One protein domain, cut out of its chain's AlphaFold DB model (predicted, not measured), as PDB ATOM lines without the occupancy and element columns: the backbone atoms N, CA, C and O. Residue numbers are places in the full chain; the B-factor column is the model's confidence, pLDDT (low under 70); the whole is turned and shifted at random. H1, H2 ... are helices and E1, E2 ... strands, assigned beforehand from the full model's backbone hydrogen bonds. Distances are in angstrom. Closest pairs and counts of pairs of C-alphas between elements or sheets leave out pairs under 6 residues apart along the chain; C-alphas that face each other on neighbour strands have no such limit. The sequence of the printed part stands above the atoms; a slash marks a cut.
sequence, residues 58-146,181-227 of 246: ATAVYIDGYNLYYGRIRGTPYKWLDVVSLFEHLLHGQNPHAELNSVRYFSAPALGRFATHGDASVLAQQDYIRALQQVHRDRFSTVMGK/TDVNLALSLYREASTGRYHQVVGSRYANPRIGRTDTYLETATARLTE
ATOM      1  N   ALA A  58      16.556  28.411  33.776       82.56
ATOM      2  CA  ALA A  58      15.800  29.521  33.216       82.56
ATOM      3  C   ALA A  58      15.359  30.492  34.321       82.56
ATOM      4  O   ALA A  58      14.584  30.127  35.215       82.56
ATOM      5  N   THR A  59      15.824  31.736  34.231       85.00
ATOM      6  CA  THR A  59      15.630  32.768  35.251       85.00
ATOM      7  C   THR A  59      14.892  33.973  34.683       85.00
ATOM      8  O   THR A  59      15.216  34.479  33.606       85.00
ATOM      9  N   ALA A  60      13.918  34.469  35.443       87.19
ATOM     10  CA  ALA A  60      13.237  35.731  35.170       87.19
ATOM     11  C   ALA A  60      13.540  36.760  36.268       87.19
ATOM     12  O   ALA A  60      13.467  36.462  37.464       87.19
ATOM     13  N   VAL A  61      13.847  37.990  35.865       89.00
ATOM     14  CA  VAL A  61      14.184  39.097  36.769       89.00
ATOM     15  C   VAL A  61      13.085  40.153  36.739       89.00
ATOM     16  O   VAL A  61      12.625  40.575  35.681       89.00
ATOM     17  N   TYR A  62      12.688  40.618  37.916       88.88
ATOM     18  CA  TYR A  62      11.646  41.613  38.117       88.88
ATOM     19  C   TYR A  62      12.264  42.823  38.810       88.88
ATOM     20  O   TYR A  62      12.732  42.735  39.949       88.88
ATOM     21  N   ILE A  63      12.289  43.954  38.112       90.06
ATOM     22  CA  ILE A  63      12.994  45.156  38.551       90.06
ATOM     23  C   ILE A  63      11.996  46.219  38.965       90.06
ATOM     24  O   ILE A  63      11.198  46.659  38.147       90.06
ATOM     25  N   ASP A  64      12.085  46.683  40.207       89.19
ATOM     26  CA  ASP A  64      11.448  47.929  40.611       89.19
ATOM     27  C   ASP A  64      12.342  49.109  40.207       89.19
ATOM     28  O   ASP A  64      13.406  49.349  40.787       89.19
ATOM     29  N   GLY A  65      11.922  49.825  39.168       89.50
ATOM     30  CA  GLY A  65      12.665  50.925  38.576       89.50
ATOM     31  C   GLY A  65      12.790  52.142  39.486       89.50
ATOM     32  O   GLY A  65      13.820  52.813  39.445       89.50
ATOM     33  N   TYR A  66      11.795  52.413  40.335       85.31
ATOM     34  CA  TYR A  66      11.853  53.520  41.293       85.31
ATOM     35  C   TYR A  66      12.840  53.209  42.412       85.31
ATOM     36  O   TYR A  66      13.723  54.022  42.697       85.31
ATOM     37  N   ASN A  67      12.751  52.011  42.989       84.94
ATOM     38  CA  ASN A  67      13.696  51.571  44.012       84.94
ATOM     39  C   ASN A  67      15.128  51.485  43.469       84.94
ATOM     40  O   ASN A  67      16.062  51.927  44.140       84.94
ATOM     41  N   LEU A  68      15.316  50.993  42.241       87.38
ATOM     42  CA  LEU A  68      16.622  50.998  41.583       87.38
ATOM     43  C   LEU A  68      17.133  52.430  41.364       87.38
ATOM     44  O   LEU A  68      18.285  52.736  41.686       87.38
ATOM     45  N   TYR A  69      16.279  53.320  40.851       88.00
ATOM     46  CA  TYR A  69      16.669  54.692  40.562       88.00
ATOM     47  C   TYR A  69      17.052  55.448  41.831       88.00
ATOM     48  O   TYR A  69      18.185  55.905  41.952       88.00
ATOM     49  N   TYR A  70      16.144  55.554  42.800       84.50
ATOM     50  CA  TYR A  70      16.389  56.317  44.023       84.50
ATOM     51  C   TYR A  70      17.403  55.656  44.950       84.50
ATOM     52  O   TYR A  70      18.119  56.368  45.650       84.50
ATOM     53  N   GLY A  71      17.481  54.324  44.947       84.12
ATOM     54  CA  GLY A  71      18.396  53.585  45.803       84.12
ATOM     55  C   GLY A  71      19.833  53.553  45.289       84.12
ATOM     56  O   GLY A  71      20.746  53.537  46.109       84.12
ATOM     57  N   ARG A  72      20.054  53.502  43.963       84.50
ATOM     58  CA  ARG A  72      21.387  53.194  43.398       84.50
ATOM     59  C   ARG A  72      21.827  54.065  42.224       84.50
ATOM     60  O   ARG A  72      23.023  54.290  42.083       84.50
ATOM     61  N   ILE A  73      20.911  54.550  41.384       87.88
ATOM     62  CA  ILE A  73      21.281  55.305  40.170       87.88
ATOM     63  C   ILE A  73      21.295  56.819  40.420       87.88
ATOM     64  O   ILE A  73      22.089  57.546  39.817       87.88
ATOM     65  N   ARG A  74      20.434  57.332  41.301       86.25
ATOM     66  CA  ARG A  74      20.275  58.768  41.543       86.25
ATOM     67  C   ARG A  74      21.584  59.370  42.055       86.25
ATOM     68  O   ARG A  74      22.132  58.931  43.056       86.25
ATOM     69  N   GLY A  75      22.050  60.416  41.375       86.00
ATOM     70  CA  GLY A  75      23.314  61.089  41.695       86.00
ATOM     71  C   GLY A  75      24.554  60.432  41.078       86.00
ATOM     72  O   GLY A  75      25.642  60.977  41.206       86.00
ATOM     73  N   THR A  76      24.398  59.313  40.368       88.56
ATOM     74  CA  THR A  76      25.488  58.641  39.648       88.56
ATOM     75  C   THR A  76      25.492  59.018  38.157       88.56
ATOM     76  O   THR A  76      24.467  59.481  37.632       88.56
ATOM     77  N   PRO A  77      26.609  58.796  37.436       89.81
ATOM     78  CA  PRO A  77      26.645  58.923  35.978       89.81
ATOM     79  C   PRO A  77      25.933  57.768  35.242       89.81
ATOM     80  O   PRO A  77      25.728  57.852  34.035       89.81
ATOM     81  N   TYR A  78      25.508  56.708  35.938       89.62
ATOM     82  CA  TYR A  78      24.987  55.466  35.347       89.62
ATOM     83  C   TYR A  78      23.484  55.504  35.025       89.62
ATOM     84  O   TYR A  78      22.766  54.527  35.223       89.62
ATOM     85  N   LYS A  79      22.975  56.638  34.532       88.94
ATOM     86  CA  LYS A  79      21.536  56.807  34.238       88.94
ATOM     87  C   LYS A  79      21.044  55.957  33.061       88.94
ATOM     88  O   LYS A  79      19.858  55.663  32.995       88.94
ATOM     89  N   TRP A  80      21.955  55.554  32.177       92.62
ATOM     90  CA  TRP A  80      21.700  54.735  30.984       92.62
ATOM     91  C   TRP A  80      22.192  53.300  31.163       92.62
ATOM     92  O   TRP A  80      22.703  52.680  30.235       92.62
ATOM     93  N   LEU A  81      22.110  52.798  32.393       93.19
ATOM     94  CA  LEU A  81      22.530  51.450  32.738       93.19
ATOM     95  C   LEU A  81      21.722  50.415  31.953       93.19
ATOM     96  O   LEU A  81      20.501  50.358  32.069       93.19
ATOM     97  N   ASP A  82      22.407  49.545  31.222       94.69
ATOM     98  CA  ASP A  82      21.771  48.367  30.654       94.69
ATOM     99  C   ASP A  82      21.464  47.359  31.769       94.69
ATOM    100  O   ASP A  82      22.323  46.604  32.235       94.69
ATOM    101  N   VAL A  83      20.212  47.373  32.228       92.62
ATOM    102  CA  VAL A  83      19.749  46.490  33.302       92.62
ATOM    103  C   VAL A  83      19.708  45.024  32.885       92.62
ATOM    104  O   VAL A  83      19.883  44.165  33.745       92.62
ATOM    105  N   VAL A  84      19.497  44.708  31.607       93.88
ATOM    106  CA  VAL A  84      19.461  43.310  31.157       93.88
ATOM    107  C   VAL A  84      20.866  42.738  31.227       93.88
ATOM    108  O   VAL A  84      21.078  41.730  31.902       93.88
ATOM    109  N   SER A  85      21.832  43.447  30.640       92.75
ATOM    110  CA  SER A  85      23.241  43.065  30.714       92.75
ATOM    111  C   SER A  85      23.739  43.025  32.159       92.75
ATOM    112  O   SER A  85      24.433  42.081  32.532       92.75
ATOM    113  N   LEU A  86      23.361  43.985  33.014       90.81
ATOM    114  CA  LEU A  86      23.733  43.959  34.434       90.81
ATOM    115  C   LEU A  86      23.299  42.650  35.107       90.81
ATOM    116  O   LEU A  86      24.118  41.978  35.734       90.81
ATOM    117  N   PHE A  87      22.016  42.295  35.008       88.81
ATOM    118  CA  PHE A  87      21.504  41.108  35.691       88.81
ATOM    119  C   PHE A  87      22.022  39.810  35.073       88.81
ATOM    120  O   PHE A  87      22.254  38.857  35.811       88.81
ATOM    121  N   GLU A  88      22.292  39.779  33.769       89.69
ATOM    122  CA  GLU A  88      22.955  38.653  33.105       89.69
ATOM    123  C   GLU A  88      24.347  38.396  33.703       89.69
ATOM    124  O   GLU A  88      24.651  37.279  34.129       89.69
ATOM    125  N   HIS A  89      25.158  39.449  33.857       88.31
ATOM    126  CA  HIS A  89      26.485  39.346  34.472       88.31
ATOM    127  C   HIS A  89      26.427  38.955  35.954       88.31
ATOM    128  O   HIS A  89      27.284  38.203  36.429       88.31
ATOM    129  N   LEU A  90      25.443  39.462  36.703       85.81
ATOM    130  CA  LEU A  90      25.272  39.125  38.120       85.81
ATOM    131  C   LEU A  90      24.844  37.672  38.312       85.81
ATOM    132  O   LEU A  90      25.415  36.983  39.155       85.81
ATOM    133  N   LEU A  91      23.881  37.206  37.516       84.75
ATOM    134  CA  LEU A  91      23.407  35.826  37.561       84.75
ATOM    135  C   LEU A  91      24.529  34.857  37.204       84.75
ATOM    136  O   LEU A  91      24.785  33.938  37.975       84.75
ATOM    137  N   HIS A  92      25.259  35.115  36.118       83.56
ATOM    138  CA  HIS A  92      26.383  34.274  35.711       83.56
ATOM    139  C   HIS A  92      27.505  34.247  36.765       83.56
ATOM    140  O   HIS A  92      28.137  33.216  36.983       83.56
ATOM    141  N   GLY A  93      27.754  35.374  37.443       81.06
ATOM    142  CA  GLY A  93      28.740  35.452  38.523       81.06
ATOM    143  C   GLY A  93      28.374  34.631  39.764       81.06
ATOM    144  O   GLY A  93      29.269  34.141  40.445       81.06
ATOM    145  N   GLN A  94      27.081  34.477  40.058       79.06
ATOM    146  CA  GLN A  94      26.594  33.687  41.195       79.06
ATOM    147  C   GLN A  94      26.392  32.212  40.842       79.06
ATOM    148  O   GLN A  94      26.694  31.332  41.643       79.06
ATOM    149  N   ASN A  95      25.868  31.943  39.649       78.31
ATOM    150  CA  ASN A  95      25.633  30.609  39.127       78.31
ATOM    151  C   ASN A  95      25.882  30.603  37.607       78.31
ATOM    152  O   ASN A  95      25.024  31.065  36.854       78.31
ATOM    153  N   PRO A  96      26.998  30.021  37.134       84.81
ATOM    154  CA  PRO A  96      27.307  29.928  35.704       84.81
ATOM    155  C   PRO A  96      26.273  29.155  34.869       84.81
ATOM    156  O   PRO A  96      26.245  29.290  33.650       84.81
ATOM    157  N   HIS A  97      25.419  28.342  35.503       83.12
ATOM    158  CA  HIS A  97      24.332  27.622  34.834       83.12
ATOM    159  C   HIS A  97      23.017  28.412  34.782       83.12
ATOM    160  O   HIS A  97      22.050  27.929  34.193       83.12
ATOM    161  N   ALA A  98      22.937  29.590  35.409       81.44
ATOM    162  CA  ALA A  98      21.758  30.443  35.322       81.44
ATOM    163  C   ALA A  98      21.682  31.117  33.948       81.44
ATOM    164  O   ALA A  98      22.658  31.694  33.471       81.44
ATOM    165  N   GLU A  99      20.502  31.081  33.337       88.06
ATOM    166  CA  GLU A  99      20.230  31.747  32.068       88.06
ATOM    167  C   GLU A  99      19.166  32.820  32.272       88.06
ATOM    168  O   GLU A  99      18.090  32.554  32.807       88.06
ATOM    169  N   LEU A 100      19.469  34.056  31.871       90.12
ATOM    170  CA  LEU A 100      18.510  35.149  31.950       90.12
ATOM    171  C   LEU A 100      17.557  35.102  30.752       90.12
ATOM    172  O   LEU A 100      17.882  35.576  29.659       90.12
ATOM    173  N   ASN A 101      16.357  34.578  30.982       91.19
ATOM    174  CA  ASN A 101      15.328  34.433  29.956       91.19
ATOM    175  C   ASN A 101      14.511  35.713  29.779       91.19
ATOM    176  O   ASN A 101      14.146  36.060  28.659       91.19
ATOM    177  N   SER A 102      14.179  36.403  30.874       91.75
ATOM    178  CA  SER A 102      13.370  37.619  30.799       91.75
ATOM    179  C   SER A 102      13.653  38.608  31.924       91.75
ATOM    180  O   SER A 102      14.012  38.247  33.044       91.75
ATOM    181  N   VAL A 103      13.459  39.885  31.613       93.62
ATOM    182  CA  VAL A 103      13.517  41.023  32.524       93.62
ATOM    183  C   VAL A 103      12.212  41.796  32.399       93.62
ATOM    184  O   VAL A 103      11.850  42.276  31.321       93.62
ATOM    185  N   ARG A 104      11.490  41.940  33.510       94.12
ATOM    186  CA  ARG A 104      10.282  42.759  33.602       94.12
ATOM    187  C   ARG A 104      10.550  43.969  34.488       94.12
ATOM    188  O   ARG A 104      10.798  43.833  35.683       94.12
ATOM    189  N   TYR A 105      10.506  45.152  33.891       94.38
ATOM    190  CA  TYR A 105      10.813  46.420  34.541       94.38
ATOM    191  C   TYR A 105       9.530  47.157  34.929       94.38
ATOM    192  O   TYR A 105       8.706  47.496  34.079       94.38
ATOM    193  N   PHE A 106       9.349  47.404  36.218       92.44
ATOM    194  CA  PHE A 106       8.182  48.065  36.790       92.44
ATOM    195  C   PHE A 106       8.535  49.508  37.114       92.44
ATOM    196  O   PHE A 106       9.537  49.773  37.772       92.44
ATOM    197  N   SER A 107       7.741  50.455  36.637       92.19
ATOM    198  CA  SER A 107       7.969  51.878  36.897       92.19
ATOM    199  C   SER A 107       6.663  52.649  36.760       92.19
ATOM    200  O   SER A 107       5.630  52.068  36.442       92.19
ATOM    201  N   ALA A 108       6.705  53.962  36.941       90.50
ATOM    202  CA  ALA A 108       5.612  54.862  36.612       90.50
ATOM    203  C   ALA A 108       6.128  56.010  35.722       90.50
ATOM    204  O   ALA A 108       7.289  56.411  35.866       90.50
ATOM    205  N   PRO A 109       5.302  56.550  34.805       89.38
ATOM    206  CA  PRO A 109       5.720  57.629  33.912       89.38
ATOM    207  C   PRO A 109       6.164  58.867  34.689       89.38
ATOM    208  O   PRO A 109       5.435  59.361  35.544       89.38
ATOM    209  N   ALA A 110       7.339  59.404  34.379       87.38
ATOM    210  CA  ALA A 110       7.808  60.643  34.968       87.38
ATOM    211  C   ALA A 110       6.803  61.764  34.676       87.38
ATOM    212  O   ALA A 110       6.327  61.933  33.553       87.38
ATOM    213  N   LEU A 111       6.479  62.545  35.703       87.12
ATOM    214  CA  LEU A 111       5.597  63.694  35.567       87.12
ATOM    215  C   LEU A 111       6.443  64.956  35.456       87.12
ATOM    216  O   LEU A 111       6.949  65.436  36.469       87.12
ATOM    217  N   GLY A 112       6.560  65.506  34.243       85.88
ATOM    218  CA  GLY A 112       7.380  66.691  33.961       85.88
ATOM    219  C   GLY A 112       7.099  67.851  34.917       85.88
ATOM    220  O   GLY A 112       8.021  68.402  35.507       85.88
ATOM    221  N   ARG A 113       5.820  68.116  35.214       85.50
ATOM    222  CA  ARG A 113       5.387  69.150  36.176       85.50
ATOM    223  C   ARG A 113       6.024  69.031  37.571       85.50
ATOM    224  O   ARG A 113       6.150  70.037  38.260       85.50
ATOM    225  N   PHE A 114       6.381  67.822  38.003       83.19
ATOM    226  CA  PHE A 114       6.978  67.554  39.316       83.19
ATOM    227  C   PHE A 114       8.458  67.151  39.229       83.19
ATOM    228  O   PHE A 114       9.071  66.847  40.252       83.19
ATOM    229  N   ALA A 115       9.038  67.121  38.028       84.94
ATOM    230  CA  ALA A 115      10.409  66.695  37.804       84.94
ATOM    231  C   ALA A 115      11.376  67.886  37.811       84.94
ATOM    232  O   ALA A 115      11.071  68.954  37.288       84.94
ATOM    233  N   THR A 116      12.589  67.679  38.330       83.56
ATOM    234  CA  THR A 116      13.635  68.717  38.391       83.56
ATOM    235  C   THR A 116      13.983  69.300  37.020       83.56
ATOM    236  O   THR A 116      14.277  70.484  36.928       83.56
ATOM    237  N   HIS A 117      13.935  68.484  35.962       84.75
ATOM    238  CA  HIS A 117      14.252  68.913  34.595       84.75
ATOM    239  C   HIS A 117      13.016  68.912  33.687       84.75
ATOM    240  O   HIS A 117      13.150  68.731  32.479       84.75
ATOM    241  N   GLY A 118      11.812  69.042  34.254       91.69
ATOM    242  CA  GLY A 118      10.586  69.155  33.467       91.69
ATOM    243  C   GLY A 118      10.401  68.019  32.456       91.69
ATOM    244  O   GLY A 118      10.658  66.845  32.749       91.69
ATOM    245  N   ASP A 119      10.016  68.395  31.239       91.44
ATOM    246  CA  ASP A 119       9.772  67.477  30.121       91.44
ATOM    247  C   ASP A 119      11.024  66.711  29.683       91.44
ATOM    248  O   ASP A 119      10.917  65.564  29.251       91.44
ATOM    249  N   ALA A 120      12.226  67.256  29.897       91.19
ATOM    250  CA  ALA A 120      13.463  66.531  29.610       91.19
ATOM    251  C   ALA A 120      13.602  65.267  30.477       91.19
ATOM    252  O   ALA A 120      14.167  64.273  30.028       91.19
ATOM    253  N   SER A 121      13.044  65.257  31.697       89.88
ATOM    254  CA  SER A 121      13.012  64.043  32.533       89.88
ATOM    255  C   SER A 121      12.060  62.985  31.974       89.88
ATOM    256  O   SER A 121      12.335  61.791  32.077       89.88
ATOM    257  N   VAL A 122      10.950  63.429  31.375       92.44
ATOM    258  CA  VAL A 122       9.962  62.553  30.733       92.44
ATOM    259  C   VAL A 122      10.566  61.911  29.493       92.44
ATOM    260  O   VAL A 122      10.543  60.688  29.367       92.44
ATOM    261  N   LEU A 123      11.172  62.725  28.627       94.31
ATOM    262  CA  LEU A 123      11.851  62.262  27.420       94.31
ATOM    263  C   LEU A 123      12.994  61.304  27.759       94.31
ATOM    264  O   LEU A 123      13.038  60.208  27.216       94.31
ATOM    265  N   ALA A 124      13.844  61.643  28.731       92.75
ATOM    266  CA  ALA A 124      14.948  60.773  29.132       92.75
ATOM    267  C   ALA A 124      14.471  59.391  29.611       92.75
ATOM    268  O   ALA A 124      15.056  58.378  29.231       92.75
ATOM    269  N   GLN A 125      13.398  59.321  30.411       93.81
ATOM    270  CA  GLN A 125      12.839  58.036  30.841       93.81
ATOM    271  C   GLN A 125      12.266  57.248  29.653       93.81
ATOM    272  O   GLN A 125      12.497  56.043  29.546       93.81
ATOM    273  N   GLN A 126      11.525  57.914  28.763       95.06
ATOM    274  CA  GLN A 126      10.948  57.283  27.576       95.06
ATOM    275  C   GLN A 126      12.032  56.745  26.644       95.06
ATOM    276  O   GLN A 126      11.932  55.604  26.198       95.06
ATOM    277  N   ASP A 127      13.073  57.531  26.384       96.25
ATOM    278  CA  ASP A 127      14.185  57.145  25.520       96.25
ATOM    279  C   ASP A 127      14.991  55.998  26.130       96.25
ATOM    280  O   ASP A 127      15.346  55.064  25.417       96.25
ATOM    281  N   TYR A 128      15.206  56.004  27.448       95.75
ATOM    282  CA  TYR A 128      15.866  54.905  28.157       95.75
ATOM    283  C   TYR A 128      15.099  53.590  28.001       95.75
ATOM    284  O   TYR A 128      15.660  52.566  27.610       95.75
ATOM    285  N   ILE A 129      13.791  53.624  28.247       95.06
ATOM    286  CA  ILE A 129      12.944  52.435  28.136       95.06
ATOM    287  C   ILE A 129      12.848  51.967  26.689       95.06
ATOM    288  O   ILE A 129      12.959  50.768  26.429       95.06
ATOM    289  N   ARG A 130      12.685  52.899  25.746       96.38
ATOM    290  CA  ARG A 130      12.656  52.594  24.316       96.38
ATOM    291  C   ARG A 130      13.966  51.943  23.880       96.38
ATOM    292  O   ARG A 130      13.919  50.941  23.177       96.38
ATOM    293  N   ALA A 131      15.113  52.458  24.320       96.69
ATOM    294  CA  ALA A 131      16.414  51.876  24.011       96.69
ATOM    295  C   ALA A 131      16.514  50.427  24.513       96.69
ATOM    296  O   ALA A 131      16.833  49.540  23.725       96.69
ATOM    297  N   LEU A 132      16.146  50.157  25.770       96.06
ATOM    298  CA  LEU A 132      16.146  48.793  26.317       96.06
ATOM    299  C   LEU A 132      15.199  47.853  25.566       96.06
ATOM    300  O   LEU A 132      15.564  46.718  25.269       96.06
ATOM    301  N   GLN A 133      14.000  48.326  25.218       96.25
ATOM    302  CA  GLN A 133      13.047  47.555  24.416       96.25
ATOM    303  C   GLN A 133      13.596  47.237  23.024       96.25
ATOM    304  O   GLN A 133      13.344  46.149  22.522       96.25
ATOM    305  N   GLN A 134      14.341  48.149  22.393       96.25
ATOM    306  CA  GLN A 134      14.925  47.913  21.070       96.25
ATOM    307  C   GLN A 134      16.122  46.960  21.115       96.25
ATOM    308  O   GLN A 134      16.210  46.064  20.272       96.25
ATOM    309  N   VAL A 135      17.017  47.133  22.093       95.81
ATOM    310  CA  VAL A 135      18.225  46.305  22.256       95.81
ATOM    311  C   VAL A 135      17.874  44.891  22.735       95.81
ATOM    312  O   VAL A 135      18.491  43.923  22.299       95.81
ATOM    313  N   HIS A 136      16.847  44.741  23.576       96.19
ATOM    314  CA  HIS A 136      16.455  43.464  24.180       96.19
ATOM    315  C   HIS A 136      14.995  43.091  23.891       96.19
ATOM    316  O   HIS A 136      14.269  42.701  24.804       96.19
ATOM    317  N   ARG A 137      14.566  43.180  22.624       93.00
ATOM    318  CA  ARG A 137      13.168  42.954  22.196       93.00
ATOM    319  C   ARG A 137      12.513  41.695  22.766       93.00
ATOM    320  O   ARG A 137      11.375  41.765  23.217       93.00
ATOM    321  N   ASP A 138      13.235  40.578  22.786       93.75
ATOM    322  CA  ASP A 138      12.672  39.282  23.189       93.75
ATOM    323  C   ASP A 138      12.745  39.025  24.700       93.75
ATOM    324  O   ASP A 138      12.063  38.144  25.222       93.75
ATOM    325  N   ARG A 139      13.581  39.786  25.420       94.06
ATOM    326  CA  ARG A 139      13.881  39.545  26.841       94.06
ATOM    327  C   ARG A 139      13.381  40.652  27.758       94.06
ATOM    328  O   ARG A 139      13.179  40.392  28.938       94.06
ATOM    329  N   PHE A 140      13.173  41.869  27.264       96.44
ATOM    330  CA  PHE A 140      12.816  43.022  28.084       96.44
ATOM    331  C   PHE A 140      11.356  43.427  27.900       96.44
ATOM    332  O   PHE A 140      10.878  43.669  26.796       96.44
ATOM    333  N   SER A 141      10.649  43.566  29.016       95.75
ATOM    334  CA  SER A 141       9.273  44.057  29.052       95.75
ATOM    335  C   SER A 141       9.104  45.081  30.165       95.75
ATOM    336  O   SER A 141       9.822  45.055  31.165       95.75
ATOM    337  N   THR A 142       8.135  45.981  30.017       95.12
ATOM    338  CA  THR A 142       7.850  47.018  31.015       95.12
ATOM    339  C   THR A 142       6.410  46.973  31.487       95.12
ATOM    340  O   THR A 142       5.504  46.774  30.679       95.12
ATOM    341  N   VAL A 143       6.183  47.248  32.769       93.75
ATOM    342  CA  VAL A 143       4.848  47.426  33.350       93.75
ATOM    343  C   VAL A 143       4.775  48.802  33.998       93.75
ATOM    344  O   VAL A 143       5.504  49.087  34.947       93.75
ATOM    345  N   MET A 144       3.884  49.648  33.480       91.69
ATOM    346  CA  MET A 144       3.707  51.018  33.960       91.69
ATOM    347  C   MET A 144       2.582  51.113  34.990       91.69
ATOM    348  O   MET A 144       1.426  50.807  34.698       91.69
ATOM    349  N   GLY A 145       2.937  51.546  36.197       88.94
ATOM    350  CA  GLY A 145       2.025  52.020  37.226       88.94
ATOM    351  C   GLY A 145       1.577  53.458  36.969       88.94
ATOM    352  O   GLY A 145       1.618  53.969  35.846       88.94
ATOM    353  N   LYS A 146       1.120  54.124  38.029       87.75
ATOM    354  CA  LYS A 146       0.594  55.494  37.961       87.75
ATOM    355  C   LYS A 146       1.045  56.286  39.172       87.75
ATOM    356  O   LYS A 146       1.274  55.721  40.238       87.75
ATOM    357  N   THR A 181       2.927  49.933  41.545       79.25
ATOM    358  CA  THR A 181       4.198  49.241  41.252       79.25
ATOM    359  C   THR A 181       4.403  48.014  42.133       79.25
ATOM    360  O   THR A 181       4.562  46.914  41.606       79.25
ATOM    361  N   ASP A 182       4.244  48.144  43.454       77.06
ATOM    362  CA  ASP A 182       4.352  47.008  44.380       77.06
ATOM    363  C   ASP A 182       3.325  45.903  44.115       77.06
ATOM    364  O   ASP A 182       3.644  44.717  44.225       77.06
ATOM    365  N   VAL A 183       2.097  46.299  43.767       82.31
ATOM    366  CA  VAL A 183       0.980  45.386  43.496       82.31
ATOM    367  C   VAL A 183       1.212  44.647  42.183       82.31
ATOM    368  O   VAL A 183       1.114  43.424  42.137       82.31
ATOM    369  N   ASN A 184       1.580  45.366  41.124       85.44
ATOM    370  CA  ASN A 184       1.877  44.795  39.814       85.44
ATOM    371  C   ASN A 184       3.082  43.856  39.876       85.44
ATOM    372  O   ASN A 184       3.058  42.793  39.250       85.44
ATOM    373  N   LEU A 185       4.103  44.223  40.652       81.06
ATOM    374  CA  LEU A 185       5.265  43.385  40.907       81.06
ATOM    375  C   LEU A 185       4.851  42.092  41.623       81.06
ATOM    376  O   LEU A 185       5.138  41.008  41.125       81.06
ATOM    377  N   ALA A 186       4.114  42.188  42.735       78.00
ATOM    378  CA  ALA A 186       3.652  41.020  43.488       78.00
ATOM    379  C   ALA A 186       2.747  40.094  42.658       78.00
ATOM    380  O   ALA A 186       2.951  38.881  42.646       78.00
ATOM    381  N   LEU A 187       1.789  40.655  41.914       84.06
ATOM    382  CA  LEU A 187       0.901  39.888  41.037       84.06
ATOM    383  C   LEU A 187       1.663  39.213  39.896       84.06
ATOM    384  O   LEU A 187       1.340  38.085  39.533       84.06
ATOM    385  N   SER A 188       2.667  39.889  39.333       81.62
ATOM    386  CA  SER A 188       3.511  39.302  38.292       81.62
ATOM    387  C   SER A 188       4.322  38.140  38.844       81.62
ATOM    388  O   SER A 188       4.269  37.060  38.273       81.62
ATOM    389  N   LEU A 189       4.990  38.326  39.985       78.56
ATOM    390  CA  LEU A 189       5.742  37.264  40.655       78.56
ATOM    391  C   LEU A 189       4.854  36.051  40.965       78.56
ATOM    392  O   LEU A 189       5.228  34.924  40.658       78.56
ATOM    393  N   TYR A 190       3.657  36.285  41.513       78.25
ATOM    394  CA  TYR A 190       2.702  35.223  41.831       78.25
ATOM    395  C   TYR A 190       2.260  34.442  40.586       78.25
ATOM    396  O   TYR A 190       2.328  33.214  40.571       78.25
ATOM    397  N   ARG A 191       1.847  35.146  39.523       79.69
ATOM    398  CA  ARG A 191       1.447  34.513  38.257       79.69
ATOM    399  C   ARG A 191       2.576  33.670  37.681       79.69
ATOM    400  O   ARG A 191       2.339  32.570  37.202       79.69
ATOM    401  N   GLU A 192       3.798  34.162  37.764       77.50
ATOM    402  CA  GLU A 192       4.956  33.527  37.142       77.50
ATOM    403  C   GLU A 192       5.375  32.281  37.920       77.50
ATOM    404  O   GLU A 192       5.528  31.217  37.317       77.50
ATOM    405  N   ALA A 193       5.385  32.361  39.253       73.50
ATOM    406  CA  ALA A 193       5.547  31.203  40.126       73.50
ATOM    407  C   ALA A 193       4.467  30.135  39.880       73.50
ATOM    408  O   ALA A 193       4.778  28.948  39.840       73.50
ATOM    409  N   SER A 194       3.214  30.543  39.636       74.81
ATOM    410  CA  SER A 194       2.117  29.604  39.361       74.81
ATOM    411  C   SER A 194       2.238  28.876  38.016       74.81
ATOM    412  O   SER A 194       1.628  27.826  37.840       74.81
ATOM    413  N   THR A 195       3.027  29.403  37.070       75.81
ATOM    414  CA  THR A 195       3.207  28.774  35.749       75.81
ATOM    415  C   THR A 195       4.281  27.689  35.716       75.81
ATOM    416  O   THR A 195       4.320  26.922  34.759       75.81
ATOM    417  N   GLY A 196       5.191  27.647  36.699       71.00
ATOM    418  CA  GLY A 196       6.321  26.708  36.715       71.00
ATOM    419  C   GLY A 196       7.333  26.879  35.570       71.00
ATOM    420  O   GLY A 196       8.202  26.033  35.400       71.00
ATOM    421  N   ARG A 197       7.237  27.954  34.770       70.12
ATOM    422  CA  ARG A 197       8.074  28.173  33.572       70.12
ATOM    423  C   ARG A 197       9.521  28.556  33.870       70.12
ATOM    424  O   ARG A 197      10.370  28.424  32.995       70.12
ATOM    425  N   TYR A 198       9.787  29.075  35.065       68.06
ATOM    426  CA  TYR A 198      11.108  29.534  35.475       68.06
ATOM    427  C   TYR A 198      11.576  28.747  36.690       68.06
ATOM    428  O   TYR A 198      10.816  28.544  37.635       68.06
ATOM    429  N   HIS A 199      12.846  28.354  36.670       59.44
ATOM    430  CA  HIS A 199      13.498  27.694  37.796       59.44
ATOM    431  C   HIS A 199      13.822  28.698  38.913       59.44
ATOM    432  O   HIS A 199      13.865  28.343  40.088       59.44
ATOM    433  N   GLN A 200      14.053  29.965  38.557       63.28
ATOM    434  CA  GLN A 200      14.383  31.020  39.508       63.28
ATOM    435  C   GLN A 200      13.710  32.343  39.136       63.28
ATOM    436  O   GLN A 200      13.622  32.729  37.969       63.28
ATOM    437  N   VAL A 201      13.253  33.057  40.163       63.50
ATOM    438  CA  VAL A 201      12.628  34.372  40.040       63.50
ATOM    439  C   VAL A 201      13.331  35.344  40.982       63.50
ATOM    440  O   VAL A 201      13.369  35.119  42.190       63.50
ATOM    441  N   VAL A 202      13.872  36.431  40.434       67.00
ATOM    442  CA  VAL A 202      14.636  37.430  41.194       67.00
ATOM    443  C   VAL A 202      13.872  38.745  41.256       67.00
ATOM    444  O   VAL A 202      13.553  39.326  40.223       67.00
ATOM    445  N   GLY A 203      13.599  39.238  42.464       60.28
ATOM    446  CA  GLY A 203      12.989  40.549  42.685       60.28
ATOM    447  C   GLY A 203      14.016  41.576  43.154       60.28
ATOM    448  O   GLY A 203      14.577  41.438  44.238       60.28
ATOM    449  N   SER A 204      14.217  42.652  42.393       63.69
ATOM    450  CA  SER A 204      14.989  43.817  42.840       63.69
ATOM    451  C   SER A 204      14.109  44.715  43.715       63.69
ATOM    452  O   SER A 204      13.719  45.808  43.306       63.69
ATOM    453  N   ARG A 205      13.776  44.257  44.923       56.34
ATOM    454  CA  ARG A 205      13.349  45.148  46.011       56.34
ATOM    455  C   ARG A 205      14.468  45.238  47.035       56.34
ATOM    456  O   ARG A 205      15.218  44.286  47.225       56.34
ATOM    457  N   TYR A 206      14.585  46.393  47.684       37.31
ATOM    458  CA  TYR A 206      15.466  46.555  48.834       37.31
ATOM    459  C   TYR A 206      15.012  45.566  49.919       37.31
ATOM    460  O   TYR A 206      14.015  45.797  50.603       37.31
ATOM    461  N   ALA A 207      15.702  44.433  50.046       36.12
ATOM    462  CA  ALA A 207      15.523  43.551  51.184       36.12
ATOM    463  C   ALA A 207      16.185  44.227  52.389       36.12
ATOM    464  O   ALA A 207      17.373  44.544  52.372       36.12
ATOM    465  N   ASN A 208      15.402  44.493  53.432       30.53
ATOM    466  CA  ASN A 208      15.944  44.813  54.744       30.53
ATOM    467  C   ASN A 208      16.800  43.607  55.194       30.53
ATOM    468  O   ASN A 208      16.241  42.512  55.293       30.53
ATOM    469  N   PRO A 209      18.101  43.770  55.504       34.06
ATOM    470  CA  PRO A 209      19.001  42.654  55.825       34.06
ATOM    471  C   PRO A 209      18.612  41.860  57.088       34.06
ATOM    472  O   PRO A 209      19.261  40.875  57.425       34.06
ATOM    473  N   ARG A 210      17.547  42.255  57.803       29.98
ATOM    474  CA  ARG A 210      17.030  41.553  58.989       29.98
ATOM    475  C   ARG A 210      16.013  40.444  58.701       29.98
ATOM    476  O   ARG A 210      15.673  39.713  59.628       29.98
ATOM    477  N   ILE A 211      15.524  40.292  57.469       33.31
ATOM    478  CA  ILE A 211      14.637  39.178  57.098       33.31
ATOM    479  C   ILE A 211      15.470  38.166  56.311       33.31
ATOM    480  O   ILE A 211      15.729  38.332  55.122       33.31
ATOM    481  N   GLY A 212      15.952  37.148  57.023       33.09
ATOM    482  CA  GLY A 212      16.784  36.090  56.466       33.09
ATOM    483  C   GLY A 212      16.114  35.373  55.292       33.09
ATOM    484  O   GLY A 212      14.949  34.990  55.374       33.09
ATOM    485  N   ARG A 213      16.909  35.164  54.233       34.22
ATOM    486  CA  ARG A 213      16.604  34.442  52.983       34.22
ATOM    487  C   ARG A 213      15.569  35.101  52.065       34.22
ATOM    488  O   ARG A 213      14.543  34.524  51.729       34.22
ATOM    489  N   THR A 214      15.911  36.281  51.561       35.84
ATOM    490  CA  THR A 214      15.696  36.586  50.136       35.84
ATOM    491  C   THR A 214      17.077  36.862  49.559       35.84
ATOM    492  O   THR A 214      17.772  37.743  50.056       35.84
ATOM    493  N   ASP A 215      17.524  36.024  48.625       37.81
ATOM    494  CA  ASP A 215      18.904  36.027  48.140       37.81
ATOM    495  C   ASP A 215      19.343  37.416  47.651       37.81
ATOM    496  O   ASP A 215      18.614  38.162  46.991       37.81
ATOM    497  N   THR A 216      20.554  37.788  48.051       43.59
ATOM    498  CA  THR A 216      21.101  39.144  48.045       43.59
ATOM    499  C   THR A 216      21.618  39.548  46.657       43.59
ATOM    500  O   THR A 216      22.814  39.715  46.428       43.59
ATOM    501  N   TYR A 217      20.724  39.725  45.684       47.34
ATOM    502  CA  TYR A 217      21.125  40.111  44.319       47.34
ATOM    503  C   TYR A 217      21.654  41.555  44.210       47.34
ATOM    504  O   TYR A 217      22.484  41.850  43.351       47.34
ATOM    505  N   LEU A 218      21.231  42.466  45.094       43.25
ATOM    506  CA  LEU A 218      21.553  43.899  44.985       43.25
ATOM    507  C   LEU A 218      22.853  44.332  45.682       43.25
ATOM    508  O   LEU A 218      23.447  45.339  45.291       43.25
ATOM    509  N   GLU A 219      23.340  43.585  46.674       37.19
ATOM    510  CA  GLU A 219      24.637  43.889  47.301       37.19
ATOM    511  C   GLU A 219      25.789  43.632  46.318       37.19
ATOM    512  O   GLU A 219      26.641  44.498  46.123       37.19
ATOM    513  N   THR A 220      25.730  42.519  45.581       35.69
ATOM    514  CA  THR A 220      26.709  42.182  44.530       35.69
ATOM    515  C   THR A 220      26.655  43.166  43.352       35.69
ATOM    516  O   THR A 220      27.694  43.566  42.828       35.69
ATOM    517  N   ALA A 221      25.456  43.635  42.975       39.19
ATOM    518  CA  ALA A 221      25.275  44.676  41.956       39.19
ATOM    519  C   ALA A 221      25.999  45.983  42.313       39.19
ATOM    520  O   ALA A 221      26.542  46.661  41.445       39.19
ATOM    521  N   THR A 222      26.051  46.316  43.604       35.84
ATOM    522  CA  THR A 222      26.674  47.550  44.100       35.84
ATOM    523  C   THR A 222      28.188  47.541  43.908       35.84
ATOM    524  O   THR A 222      28.745  48.543  43.473       35.84
ATOM    525  N   ALA A 223      28.840  46.406  44.175       32.19
ATOM    526  CA  ALA A 223      30.285  46.253  44.008       32.19
ATOM    527  C   ALA A 223      30.734  46.272  42.536       32.19
ATOM    528  O   ALA A 223      31.896  46.537  42.256       32.19
ATOM    529  N   ARG A 224      29.822  46.006  41.590       40.19
ATOM    530  CA  ARG A 224      30.128  45.974  40.149       40.19
ATOM    531  C   ARG A 224      29.652  47.199  39.375       40.19
ATOM    532  O   ARG A 224      30.190  47.486  38.311       40.19
ATOM    533  N   LEU A 225      28.721  47.987  39.912       38.97
ATOM    534  CA  LEU A 225      28.403  49.312  39.361       38.97
ATOM    535  C   LEU A 225      29.606  50.269  39.412       38.97
ATOM    536  O   LEU A 225      29.692  51.178  38.595       38.97
ATOM    537  N   THR A 226      30.560  50.048  40.318       36.06
ATOM    538  CA  THR A 226      31.857  50.746  40.312       36.06
ATOM    539  C   THR A 226      32.773  50.332  39.156       36.06
ATOM    540  O   THR A 226      33.686  51.081  38.828       36.06
ATOM    541  N   GLU A 227      32.527  49.182  38.520       36.81
ATOM    542  CA  GLU A 227      33.334  48.635  37.418       36.81
ATOM    543  C   GLU A 227      32.704  48.883  36.033       36.81
ATOM    544  O   GLU A 227      33.397  48.853  35.015       36.81
TER     545      GLU A 227
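What this domain is: This is residues 58 to 146 and 181 to 227 of the 246 residues of an uncharacterized protein of Pseudoxanthomonas indica (UniProt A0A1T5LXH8). A sheet of four parallel strands makes the core of a three-layer body, with helices on both faces: H2 and H3 on one, H4 on the other. H1 sits past the strands' ends, H5 packs on H2, the first part of H3 reaches beyond the sheet, and residues 208 to 213 stick out. The printed part has 136 residues, with five named helices and four named strands in the order E1 H1 H2 E2 H3 E3 H4 E4 H5. The sheet's order is E3 E2 E1 E4 and the class is mixed, helices and strands. It is compact, with a radius of gyration of the C-alphas of 15.0 A and spans of 42 by 33 by 32 A.

How they stand to each other: Begin at E1, residues 58 to 64, an inner strand. Its parallel neighbour E2, residues 98 to 107, stands at 22 degrees to it, with N 61 and O 102 within hydrogen-bond range at 2.8 A; E2 bends by 61 degrees at residue 101. Beside E2 is edge strand E3, residues 140 to 144, parallel at 24 degrees, with N 105 and O 141 2.8 A apart. Beside E1 is edge strand E4, residues 200 to 204, parallel at 16 degrees, with N 62 and O 202 2.8 A apart. H1, residues 65 to 73, is on the sheet but over none of its strands; its closest C-alpha pair with E2 is Gly 65 and Ser 107, 5.1 A. H2, residues 83 to 94, is on the same face, over E2 and E1 at a height over the sheet of 8.5 A, slantwise to the strands; the C-alphas of Glu 88 and Leu 100 come to 5.8 A. H3, residues 118 to 135, is closest to E3 at the C-alphas of Gln 133 and Phe 140, 5.8 A. H4, residues 181 to 195, is on the opposite face from H2, over E2 and E1 at a height of 8.7 A, and runs along the strands, at 3 degrees to E1 on the local plane; the C-alphas of Tyr 62 and Leu 185 are the closest of E1 and H4, 7.2 A apart. H5, residues 217 to 225, only grazes the sheet and touches residues 86 to 90 of H2 alone, closest at the C-alphas of Leu 90 and Ala 221, 6.7 A. E1, H1 H2, E2 and E2, H3, E3 are strand-helix-strand units, parallel neighbour strands joined through helices, with right-handed crossovers. Every O i to N i+4 pair is within hydrogen-bond range in H1, H2 and H4; H3 has 13 of 14 and H5 4 of 5.

Where its parts are: Find C-alpha 58 at (15.800, 29.521, 33.216), where E1 begins its 20.3 A. H1 spans 9.8 A, H2 16.5 A and E2 25.5 A. From C-alpha 118 at (10.586, 69.155, 33.467), H3 runs 26.6 A; E3 covers 13.5 A, H4 21.2 A and E4 13.2 A. H5, 12.7 A, ends at C-alpha 225, (28.403, 49.312, 39.361).

The domain as a whole: The two C-alphas farthest apart, those of His 97 and Arg 113, are 45.7 A apart. Residues 147 to 180 are not printed; look from C-alpha 146 to C-alpha 181 for the gap of 7.9 A. Of the links printed whole, E4 to H5 is long, with 12 residues. The mean pLDDT of the printed part is 78.1, and residues 198 to 227 are under 70.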